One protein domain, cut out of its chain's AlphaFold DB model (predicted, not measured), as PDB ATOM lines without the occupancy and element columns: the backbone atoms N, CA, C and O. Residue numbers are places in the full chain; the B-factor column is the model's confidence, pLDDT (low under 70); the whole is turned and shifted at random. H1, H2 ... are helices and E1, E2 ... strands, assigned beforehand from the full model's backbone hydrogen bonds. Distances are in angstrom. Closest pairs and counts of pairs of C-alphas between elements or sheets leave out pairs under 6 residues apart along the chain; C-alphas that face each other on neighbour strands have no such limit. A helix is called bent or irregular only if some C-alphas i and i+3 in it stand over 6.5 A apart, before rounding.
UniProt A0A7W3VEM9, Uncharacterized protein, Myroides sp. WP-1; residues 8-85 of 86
ATOM      1  N   ASP A   8       0.409 -10.800  54.128       80.75
ATOM      2  CA  ASP A   8      -0.084  -9.752  55.019       80.75
ATOM      3  C   ASP A   8       0.340  -8.359  54.552       80.75
ATOM      4  O   ASP A   8      -0.496  -7.455  54.524       80.75
ATOM      5  N   ASP A   9       1.572  -8.207  54.052       83.25
ATOM      6  CA  ASP A   9       2.023  -6.952  53.436       83.25
ATOM      7  C   ASP A   9       1.147  -6.579  52.225       83.25
ATOM      8  O   ASP A   9       0.764  -5.422  52.055       83.25
ATOM      9  N   LEU A  10       0.769  -7.563  51.398       83.44
ATOM     10  CA  LEU A  10      -0.119  -7.338  50.250       83.44
ATOM     11  C   LEU A  10      -1.530  -6.921  50.682       83.44
ATOM     12  O   LEU A  10      -2.119  -6.025  50.075       83.44
ATOM     13  N   ASN A  11      -2.071  -7.544  51.732       81.62
ATOM     14  CA  ASN A  11      -3.372  -7.173  52.291       81.62
ATOM     15  C   ASN A  11      -3.352  -5.753  52.861       81.62
ATOM     16  O   ASN A  11      -4.320  -5.011  52.685       81.62
ATOM     17  N   GLN A  12      -2.254  -5.370  53.513       81.88
ATOM     18  CA  GLN A  12      -2.087  -4.038  54.075       81.88
ATOM     19  C   GLN A  12      -2.001  -2.973  52.978       81.88
ATOM     20  O   GLN A  12      -2.766  -2.012  53.012       81.88
ATOM     21  N   ILE A  13      -1.191  -3.197  51.939       84.88
ATOM     22  CA  ILE A  13      -1.121  -2.309  50.765       84.88
ATOM     23  C   ILE A  13      -2.499  -2.182  50.096       84.88
ATOM     24  O   ILE A  13      -2.930  -1.086  49.732       84.88
ATOM     25  N   ALA A  14      -3.231  -3.291  49.955       81.38
ATOM     26  CA  ALA A  14      -4.570  -3.278  49.374       81.38
ATOM     27  C   ALA A  14      -5.586  -2.512  50.241       81.38
ATOM     28  O   ALA A  14      -6.476  -1.844  49.700       81.38
ATOM     29  N   LEU A  15      -5.466  -2.594  51.571       80.75
ATOM     30  CA  LEU A  15      -6.297  -1.843  52.509       80.75
ATOM     31  C   LEU A  15      -6.002  -0.345  52.417       80.75
ATOM     32  O   LEU A  15      -6.939   0.437  52.270       80.75
ATOM     33  N   GLU A  16      -4.726   0.039  52.418       85.25
ATOM     34  CA  GLU A  16      -4.278   1.428  52.277       85.25
ATOM     35  C   GLU A  16      -4.760   2.035  50.954       85.25
ATOM     36  O   GLU A  16      -5.382   3.101  50.940       85.25
ATOM     37  N   ALA A  17      -4.603   1.310  49.843       84.81
ATOM     38  CA  ALA A  17      -5.128   1.724  48.541       84.81
ATOM     39  C   ALA A  17      -6.663   1.875  48.545       84.81
ATOM     40  O   ALA A  17      -7.230   2.698  47.820       84.81
ATOM     41  N   SER A  18      -7.353   1.100  49.384       86.19
ATOM     42  CA  SER A  18      -8.812   1.103  49.513       86.19
ATOM     43  C   SER A  18      -9.342   2.064  50.589       86.19
ATOM     44  O   SER A  18     -10.560   2.248  50.677       86.19
ATOM     45  N   GLN A  19      -8.469   2.716  51.366       88.38
ATOM     46  CA  GLN A  19      -8.817   3.559  52.517       88.38
ATOM     47  C   GLN A  19      -9.777   4.690  52.128       88.38
ATOM     48  O   GLN A  19     -10.815   4.890  52.755       88.38
ATOM     49  N   LYS A  20      -9.492   5.386  51.020       87.56
ATOM     50  CA  LYS A  20     -10.341   6.476  50.512       87.56
ATOM     51  C   LYS A  20     -11.754   5.993  50.180       87.56
ATOM     52  O   LYS A  20     -12.740   6.690  50.438       87.56
ATOM     53  N   LYS A  21     -11.863   4.786  49.612       87.75
ATOM     54  CA  LYS A  21     -13.155   4.167  49.303       87.75
ATOM     55  C   LYS A  21     -13.878   3.811  50.597       87.75
ATOM     56  O   LYS A  21     -15.044   4.159  50.719       87.75
ATOM     57  N   TYR A  22     -13.186   3.216  51.566       89.44
ATOM     58  CA  TYR A  22     -13.732   2.911  52.888       89.44
ATOM     59  C   TYR A  22     -14.297   4.153  53.600       89.44
ATOM     60  O   TYR A  22     -15.469   4.160  53.967       89.44
ATOM     61  N   SER A  23     -13.537   5.246  53.695       90.19
ATOM     62  CA  SER A  23     -14.024   6.493  54.305       90.19
ATOM     63  C   SER A  23     -15.270   7.032  53.596       90.19
ATOM     64  O   SER A  23     -16.240   7.413  54.243       90.19
ATOM     65  N   SER A  24     -15.308   6.975  52.259       91.56
ATOM     66  CA  SER A  24     -16.496   7.373  51.491       91.56
ATOM     67  C   SER A  24     -17.733   6.516  51.801       91.56
ATOM     68  O   SER A  24     -18.857   7.022  51.768       91.56
ATOM     69  N   ILE A  25     -17.547   5.224  52.092       91.00
ATOM     70  CA  ILE A  25     -18.623   4.308  52.499       91.00
ATOM     71  C   ILE A  25     -19.200   4.745  53.844       91.00
ATOM     72  O   ILE A  25     -20.422   4.859  53.958       91.00
ATOM     73  N   LEU A  26     -18.340   5.033  54.822       90.75
ATOM     74  CA  LEU A  26     -18.757   5.472  56.153       90.75
ATOM     75  C   LEU A  26     -19.522   6.795  56.102       90.75
ATOM     76  O   LEU A  26     -20.654   6.854  56.569       90.75
ATOM     77  N   THR A  27     -18.998   7.808  55.408       92.31
ATOM     78  CA  THR A  27     -19.697   9.097  55.259       92.31
ATOM     79  C   THR A  27     -21.066   8.936  54.587       92.31
ATOM     80  O   THR A  27     -22.033   9.622  54.922       92.31
ATOM     81  N   LYS A  28     -21.196   8.009  53.624       91.56
ATOM     82  CA  LYS A  28     -22.492   7.698  52.998       91.56
ATOM     83  C   LYS A  28     -23.442   6.984  53.958       91.56
ATOM     84  O   LYS A  28     -24.640   7.260  53.907       91.56
ATOM     85  N   LEU A  29     -22.935   6.077  54.794       90.44
ATOM     86  CA  LEU A  29     -23.713   5.413  55.841       90.44
ATOM     87  C   LEU A  29     -24.227   6.424  56.863       90.44
ATOM     88  O   LEU A  29     -25.427   6.441  57.111       90.44
ATOM     89  N   GLU A  30     -23.368   7.304  57.370       90.31
ATOM     90  CA  GLU A  30     -23.733   8.382  58.299       90.31
ATOM     91  C   GLU A  30     -24.795   9.300  57.696       90.31
ATOM     92  O   GLU A  30     -25.865   9.502  58.272       90.31
ATOM     93  N   LYS A  31     -24.571   9.784  56.469       92.38
ATOM     94  CA  LYS A  31     -25.535  10.643  55.771       92.38
ATOM     95  C   LYS A  31     -26.885   9.957  55.555       92.38
ATOM     96  O   LYS A  31     -27.915  10.628  55.557       92.38
ATOM     97  N   ASN A  32     -26.900   8.642  55.337       89.81
ATOM     98  CA  ASN A  32     -28.142   7.882  55.232       89.81
ATOM     99  C   ASN A  32     -28.789   7.643  56.602       89.81
ATOM    100  O   ASN A  32     -30.012   7.755  56.690       89.81
ATOM    101  N   ALA A  33     -28.004   7.399  57.652       88.81
ATOM    102  CA  ALA A  33     -28.493   7.259  59.020       88.81
ATOM    103  C   ALA A  33     -29.201   8.539  59.487       88.81
ATOM    104  O   ALA A  33     -30.323   8.466  59.981       88.81
ATOM    105  N   HIS A  34     -28.634   9.716  59.194       89.44
ATOM    106  CA  HIS A  34     -29.288  11.011  59.437       89.44
ATOM    107  C   HIS A  34     -30.630  11.175  58.702       89.44
ATOM    108  O   HIS A  34     -31.467  11.969  59.115       89.44
ATOM    109  N   LYS A  35     -30.858  10.421  57.622       91.25
ATOM    110  CA  LYS A  35     -32.125  10.385  56.873       91.25
ATOM    111  C   LYS A  35     -33.056   9.249  57.320       91.25
ATOM    112  O   LYS A  35     -33.993   8.922  56.594       91.25
ATOM    113  N   GLY A  36     -32.764   8.590  58.442       88.12
ATOM    114  CA  GLY A  36     -33.518   7.439  58.951       88.12
ATOM    115  C   GLY A  36     -33.297   6.139  58.167       88.12
ATOM    116  O   GLY A  36     -34.067   5.191  58.307       88.12
ATOM    117  N   ARG A  37     -32.275   6.072  57.302       89.94
ATOM    118  CA  ARG A  37     -31.958   4.878  56.507       89.94
ATOM    119  C   ARG A  37     -30.743   4.162  57.078       89.94
ATOM    120  O   ARG A  37     -29.628   4.662  57.002       89.94
ATOM    121  N   ASN A  38     -30.923   2.911  57.487       90.00
ATOM    122  CA  ASN A  38     -29.854   2.120  58.113       90.00
ATOM    123  C   ASN A  38     -29.005   1.321  57.114       90.00
ATOM    124  O   ASN A  38     -28.334   0.361  57.494       90.00
ATOM    125  N   SER A  39     -29.075   1.649  55.819       90.50
ATOM    126  CA  SER A  39     -28.331   0.912  54.799       90.50
ATOM    127  C   SER A  39     -27.952   1.735  53.577       90.50
ATOM    128  O   SER A  39     -28.622   2.712  53.223       90.50
ATOM    129  N   ILE A  40     -26.893   1.288  52.899       91.81
ATOM    130  CA  ILE A  40     -26.467   1.790  51.593       91.81
ATOM    131  C   ILE A  40     -26.225   0.638  50.620       91.81
ATOM    132  O   ILE A  40     -25.834  -0.454  51.023       91.81
ATOM    133  N   ASN A  41     -26.437   0.895  49.330       90.38
ATOM    134  CA  ASN A  41     -26.127  -0.045  48.256       90.38
ATOM    135  C   ASN A  41     -24.916   0.460  47.480       90.38
ATOM    136  O   ASN A  41     -24.907   1.605  47.026       90.38
ATOM    137  N   ILE A  42     -23.923  -0.402  47.295       88.50
ATOM    138  CA  ILE A  42     -22.691  -0.079  46.580       88.50
ATOM    139  C   ILE A  42     -22.435  -1.143  45.522       88.50
ATOM    140  O   ILE A  42     -22.489  -2.338  45.805       88.50
ATOM    141  N   ALA A  43     -22.171  -0.702  44.296       83.25
ATOM    142  CA  ALA A  43     -21.639  -1.569  43.255       83.25
ATOM    143  C   ALA A  43     -20.138  -1.765  43.485       83.25
ATOM    144  O   ALA A  43     -19.451  -0.800  43.819       83.25
ATOM    145  N   GLU A  44     -19.648  -2.986  43.279       79.62
ATOM    146  CA  GLU A  44     -18.211  -3.301  43.281       79.62
ATOM    147  C   GLU A  44     -17.492  -2.947  44.596       79.62
ATOM    148  O   GLU A  44     -16.942  -1.859  44.790       79.62
ATOM    149  N   LEU A  45     -17.460  -3.915  45.510       86.38
ATOM    150  CA  LEU A  45     -16.729  -3.845  46.771       86.38
ATOM    151  C   LEU A  45     -15.634  -4.919  46.763       86.38
ATOM    152  O   LEU A  45     -15.920  -6.062  46.406       86.38
ATOM    153  N   SER A  46     -14.400  -4.546  47.112       87.25
ATOM    154  CA  SER A  46     -13.278  -5.488  47.188       87.25
ATOM    155  C   SER A  46     -13.407  -6.386  48.417       87.25
ATOM    156  O   SER A  46     -13.954  -5.975  49.441       87.25
ATOM    157  N   ASP A  47     -12.862  -7.600  48.346       86.38
ATOM    158  CA  ASP A  47     -12.948  -8.562  49.451       86.38
ATOM    159  C   ASP A  47     -12.265  -8.056  50.728       86.38
ATOM    160  O   ASP A  47     -12.761  -8.291  51.831       86.38
ATOM    161  N   VAL A  48     -11.180  -7.287  50.586       87.88
ATOM    162  CA  VAL A  48     -10.496  -6.618  51.705       87.88
ATOM    163  C   VAL A  48     -11.441  -5.649  52.419       87.88
ATOM    164  O   VAL A  48     -11.552  -5.684  53.643       87.88
ATOM    165  N   LEU A  49     -12.197  -4.839  51.670       89.06
ATOM    166  CA  LEU A  49     -13.181  -3.921  52.247       89.06
ATOM    167  C   LEU A  49     -14.366  -4.659  52.870       89.06
ATOM    168  O   LEU A  49     -14.860  -4.236  53.911       89.06
ATOM    169  N   ILE A  50     -14.814  -5.762  52.266       90.00
ATOM    170  CA  ILE A  50     -15.880  -6.600  52.834       90.00
ATOM    171  C   ILE A  50     -15.445  -7.150  54.193       90.00
ATOM    172  O   ILE A  50     -16.216  -7.080  55.150       90.00
ATOM    173  N   LYS A  51     -14.219  -7.679  54.287       89.81
ATOM    174  CA  LYS A  51     -13.650  -8.169  55.549       89.81
ATOM    175  C   LYS A  51     -13.558  -7.045  56.575       89.81
ATOM    176  O   LYS A  51     -14.083  -7.209  57.670       89.81
ATOM    177  N   LYS A  52     -12.985  -5.899  56.193       89.88
ATOM    178  CA  LYS A  52     -12.846  -4.721  57.059       89.88
ATOM    179  C   LYS A  52     -14.199  -4.271  57.624       89.88
ATOM    180  O   LYS A  52     -14.377  -4.257  58.831       89.88
ATOM    181  N   LEU A  53     -15.198  -4.056  56.766       90.69
ATOM    182  CA  LEU A  53     -16.548  -3.660  57.186       90.69
ATOM    183  C   LEU A  53     -17.207  -4.682  58.123       90.69
ATOM    184  O   LEU A  53     -17.892  -4.295  59.062       90.69
ATOM    185  N   ARG A  54     -17.008  -5.984  57.895       90.19
ATOM    186  CA  ARG A  54     -17.526  -7.021  58.803       90.19
ATOM    187  C   ARG A  54     -16.825  -7.005  60.160       90.19
ATOM    188  O   ARG A  54     -17.499  -7.199  61.168       90.19
ATOM    189  N   MET A  55     -15.510  -6.776  60.181       90.25
ATOM    190  CA  MET A  55     -14.735  -6.619  61.419       90.25
ATOM    191  C   MET A  55     -15.196  -5.398  62.213       90.25
ATOM    192  O   MET A  55     -15.372  -5.495  63.420       90.25
ATOM    193  N   ASP A  56     -15.484  -4.294  61.526       89.06
ATOM    194  CA  ASP A  56     -15.967  -3.052  62.141       89.06
ATOM    195  C   ASP A  56     -17.452  -3.128  62.558       89.06
ATOM    196  O   ASP A  56     -18.049  -2.135  62.965       89.06
ATOM    197  N   GLY A  57     -18.075  -4.306  62.453       89.38
ATOM    198  CA  GLY A  57     -19.428  -4.545  62.940       89.38
ATOM    199  C   GLY A  57     -20.538  -4.203  61.948       89.38
ATOM    200  O   GLY A  57     -21.690  -4.126  62.353       89.38
ATOM    201  N   TYR A  58     -20.257  -4.043  60.655       92.25
ATOM    202  CA  TYR A  58     -21.294  -3.847  59.637       92.25
ATOM    203  C   TYR A  58     -21.761  -5.167  59.020       92.25
ATOM    204  O   TYR A  58     -20.996  -6.109  58.798       92.25
ATOM    205  N   THR A  59     -23.041  -5.221  58.654       91.88
ATOM    206  CA  THR A  59     -23.606  -6.341  57.893       91.88
ATOM    207  C   THR A  59     -23.465  -6.065  56.399       91.88
ATOM    208  O   THR A  59     -24.007  -5.078  55.902       91.88
ATOM    209  N   VAL A  60     -22.765  -6.939  55.669       92.50
ATOM    210  CA  VAL A  60     -22.531  -6.808  54.218       92.50
ATOM    211  C   VAL A  60     -23.207  -7.956  53.467       92.50
ATOM    212  O   VAL A  60     -22.729  -9.093  53.513       92.50
ATOM    213  N   ILE A  61     -24.299  -7.650  52.761       91.31
ATOM    214  CA  ILE A  61     -25.143  -8.611  52.035       91.31
ATOM    215  C   ILE A  61     -24.951  -8.429  50.521       91.31
ATOM    216  O   ILE A  61     -25.298  -7.367  49.990       91.31
ATOM    217  N   PRO A  62     -24.416  -9.425  49.794       89.50
ATOM    218  CA  PRO A  62     -24.343  -9.363  48.341       89.50
ATOM    219  C   PRO A  62     -25.736  -9.520  47.720       89.50
ATOM    220  O   PRO A  62     -26.540 -10.332  48.166       89.50
ATOM    221  N   HIS A  63     -26.012  -8.770  46.661       87.19
ATOM    222  CA  HIS A  63     -27.185  -8.959  45.814       87.19
ATOM    223  C   HIS A  63     -26.826  -8.675  44.357       87.19
ATOM    224  O   HIS A  63     -26.001  -7.815  44.055       87.19
ATOM    225  N   PHE A  64     -27.445  -9.399  43.436       84.31
ATOM    226  CA  PHE A  64     -27.197  -9.234  42.011       84.31
ATOM    227  C   PHE A  64     -28.281  -8.350  41.407       84.31
ATOM    228  O   PHE A  64     -29.468  -8.562  41.645       84.31
ATOM    229  N   LYS A  65     -27.874  -7.341  40.636       79.12
ATOM    230  CA  LYS A  65     -28.797  -6.524  39.849       79.12
ATOM    231  C   LYS A  65     -28.524  -6.731  38.373       79.12
ATOM    232  O   LYS A  65     -27.379  -6.664  37.931       79.12
ATOM    233  N   ILE A  66     -29.589  -6.954  37.616       77.31
ATOM    234  CA  ILE A  66     -29.529  -6.994  36.160       77.31
ATOM    235  C   ILE A  66     -29.581  -5.546  35.678       77.31
ATOM    236  O   ILE A  66     -30.546  -4.833  35.955       77.31
ATOM    237  N   LYS A  67     -28.536  -5.099  34.984       69.69
ATOM    238  CA  LYS A  67     -28.567  -3.852  34.217       69.69
ATOM    239  C   LYS A  67     -28.743  -4.198  32.744       69.69
ATOM    240  O   LYS A  67     -28.022  -5.044  32.218       69.69
ATOM    241  N   SER A  68     -29.702  -3.548  32.093       65.19
ATOM    242  CA  SER A  68     -29.837  -3.596  30.638       65.19
ATOM    243  C   SER A  68     -29.025  -2.453  30.046       65.19
ATOM    244  O   SER A  68     -29.242  -1.301  30.418       65.19
ATOM    245  N   ASN A  69     -28.093  -2.760  29.148       68.81
ATOM    246  CA  ASN A  69     -27.475  -1.737  28.308       68.81
ATOM    247  C   ASN A  69     -28.386  -1.404  27.114       68.81
ATOM    248  O   ASN A  69     -29.278  -2.181  26.770       68.81
ATOM    249  N   PHE A  70     -28.125  -0.260  26.469       61.72
ATOM    250  CA  PHE A  70     -28.863   0.286  25.313       61.72
ATOM    251  C   PHE A  70     -28.937  -0.672  24.099       61.72
ATOM    252  O   PHE A  70     -29.744  -0.473  23.202       61.72
ATOM    253  N   LEU A  71     -28.124  -1.736  24.094       70.44
ATOM    254  CA  LEU A  71     -28.056  -2.783  23.068       70.44
ATOM    255  C   LEU A  71     -28.616  -4.138  23.557       70.44
ATOM    256  O   LEU A  71     -28.077  -5.182  23.207       70.44
ATOM    257  N   PHE A  72     -29.631  -4.151  24.432       63.44
ATOM    258  CA  PHE A  72     -30.303  -5.362  24.959       63.44
ATOM    259  C   PHE A  72     -29.408  -6.420  25.640       63.44
ATOM    260  O   PHE A  72     -29.894  -7.457  26.095       63.44
ATOM    261  N   GLN A  73     -28.113  -6.158  25.799       68.88
ATOM    262  CA  GLN A  73     -27.208  -7.007  26.559       68.88
ATOM    263  C   GLN A  73     -27.514  -6.852  28.052       68.88
ATOM    264  O   GLN A  73     -27.300  -5.793  28.656       68.88
ATOM    265  N   ARG A  74     -28.038  -7.923  28.653       69.94
ATOM    266  CA  ARG A  74     -28.269  -8.022  30.096       69.94
ATOM    267  C   ARG A  74     -26.937  -8.308  30.779       69.94
ATOM    268  O   ARG A  74     -26.390  -9.396  30.634       69.94
ATOM    269  N   LYS A  75     -26.422  -7.348  31.549       76.69
ATOM    270  CA  LYS A  75     -25.230  -7.542  32.382       76.69
ATOM    271  C   LYS A  75     -25.647  -7.720  33.835       76.69
ATOM    272  O   LYS A  75     -26.326  -6.868  34.411       76.69
ATOM    273  N   ILE A  76     -25.216  -8.821  34.438       78.62
ATOM    274  CA  ILE A  76     -25.365  -9.045  35.874       78.62
ATOM    275  C   ILE A  76     -24.262  -8.255  36.579       78.62
ATOM    276  O   ILE A  76     -23.078  -8.464  36.322       78.62
ATOM    277  N   VAL A  77     -24.644  -7.334  37.461       82.94
ATOM    278  CA  VAL A  77     -23.708  -6.553  38.274       82.94
ATOM    279  C   VAL A  77     -23.885  -6.941  39.735       82.94
ATOM    280  O   VAL A  77     -24.991  -6.890  40.282       82.94
ATOM    281  N   LYS A  78     -22.782  -7.327  40.379       85.56
ATOM    282  CA  LYS A  78     -22.760  -7.651  41.805       85.56
ATOM    283  C   LYS A  78     -22.764  -6.361  42.622       85.56
ATOM    284  O   LYS A  78     -21.864  -5.527  42.516       85.56
ATOM    285  N   HIS A  79     -23.801  -6.197  43.425       89.00
ATOM    286  CA  HIS A  79     -23.951  -5.110  44.376       89.00
ATOM    287  C   HIS A  79     -23.846  -5.657  45.799       89.00
ATOM    288  O   HIS A  79     -24.039  -6.843  46.058       89.00
ATOM    289  N   TYR A  80     -23.546  -4.770  46.736       90.81
ATOM    290  CA  TYR A  80     -23.481  -5.073  48.153       90.81
ATOM    291  C   TYR A  80     -24.345  -4.077  48.905       90.81
ATOM    292  O   TYR A  80     -24.248  -2.867  48.694       90.81
ATOM    293  N   GLN A  81     -25.201  -4.595  49.772       91.50
ATOM    294  CA  GLN A  81     -25.926  -3.795  50.733       91.50
ATOM    295  C   GLN A  81     -25.171  -3.824  52.055       91.50
ATOM    296  O   GLN A  81     -24.945  -4.892  52.620       91.50
ATOM    297  N   ILE A  82     -24.793  -2.648  52.539       92.56
ATOM    298  CA  ILE A  82     -24.101  -2.469  53.812       92.56
ATOM    299  C   ILE A  82     -25.115  -1.894  54.795       92.56
ATOM    300  O   ILE A  82     -25.774  -0.902  54.473       92.56
ATOM    301  N   ARG A  83     -25.279  -2.531  55.957       91.62
ATOM    302  CA  ARG A  83     -26.210  -2.116  57.016       91.62
ATOM    303  C   ARG A  83     -25.503  -2.035  58.362       91.62
ATOM    304  O   ARG A  83     -24.579  -2.810  58.612       91.62
ATOM    305  N   PHE A  84     -25.979  -1.153  59.237       86.94
ATOM    306  CA  PHE A  84     -25.616  -1.205  60.654       86.94
ATOM    307  C   PHE A  84     -26.087  -2.543  61.237       86.94
ATOM    308  O   PHE A  84     -27.212  -2.976  60.963       86.94
ATOM    309  N   LYS A  85     -25.210  -3.231  61.973       79.19
ATOM    310  CA  LYS A  85     -25.583  -4.436  62.717       79.19
ATOM    311  C   LYS A  85     -26.441  -3.987  63.897       79.19
ATOM    312  O   LYS A  85     -26.048  -3.079  64.624       79.19
TER     313      LYS A  85
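Overview. This is residues 8 to 85 of the 86 residues of an uncharacterized protein of Myroides sp. WP-1 (UniProt A0A7W3VEM9). Arm H1b of the bent helix H1 and the short helix H2 cover one face of a strongly twisted sheet of three strands, arm H1a is off the sheet, and the far end of the hairpin E2 and E3 extends beyond the helices. The printed part has 78 residues, mixed in class, in order H1, E1, H2, E2, E3, with antiparallel sheet order E1, E3, E2. It is loose, radius of gyration of the C-alphas 14.3 A, spanning 41 by 36 by 18 A.

Arrangement. H1, one helix by its hydrogen bonds, is bent into H1a, residues 8 to 17, and H1b, 20 to 33; C-alphas 17 and 20 are 7.3 A apart. H1b and H2, 47 to 55, are on the same face. H1a touches H2, closest C-alphas Leu 15 and Val 48, 6.4 A. Within hydrogen-bond range are N 40 of E1, 39 to 43, and O 82 of E3, 74 to 84, 2.9 A, and N 61 of E2, 58 to 68, and O 81, 2.8 A. In H1a, H1b and H2 every O i to N i+4 pair is within hydrogen-bond range.

Along the chain. H1a begins at C-alpha 8 (-0.084, -9.752, 55.019); E3 ends at C-alpha 84 (-25.616, -1.205, 60.654).

Size, cuts and confidence. Residues 67 to 70 and 72 to 74 have pLDDT under 70.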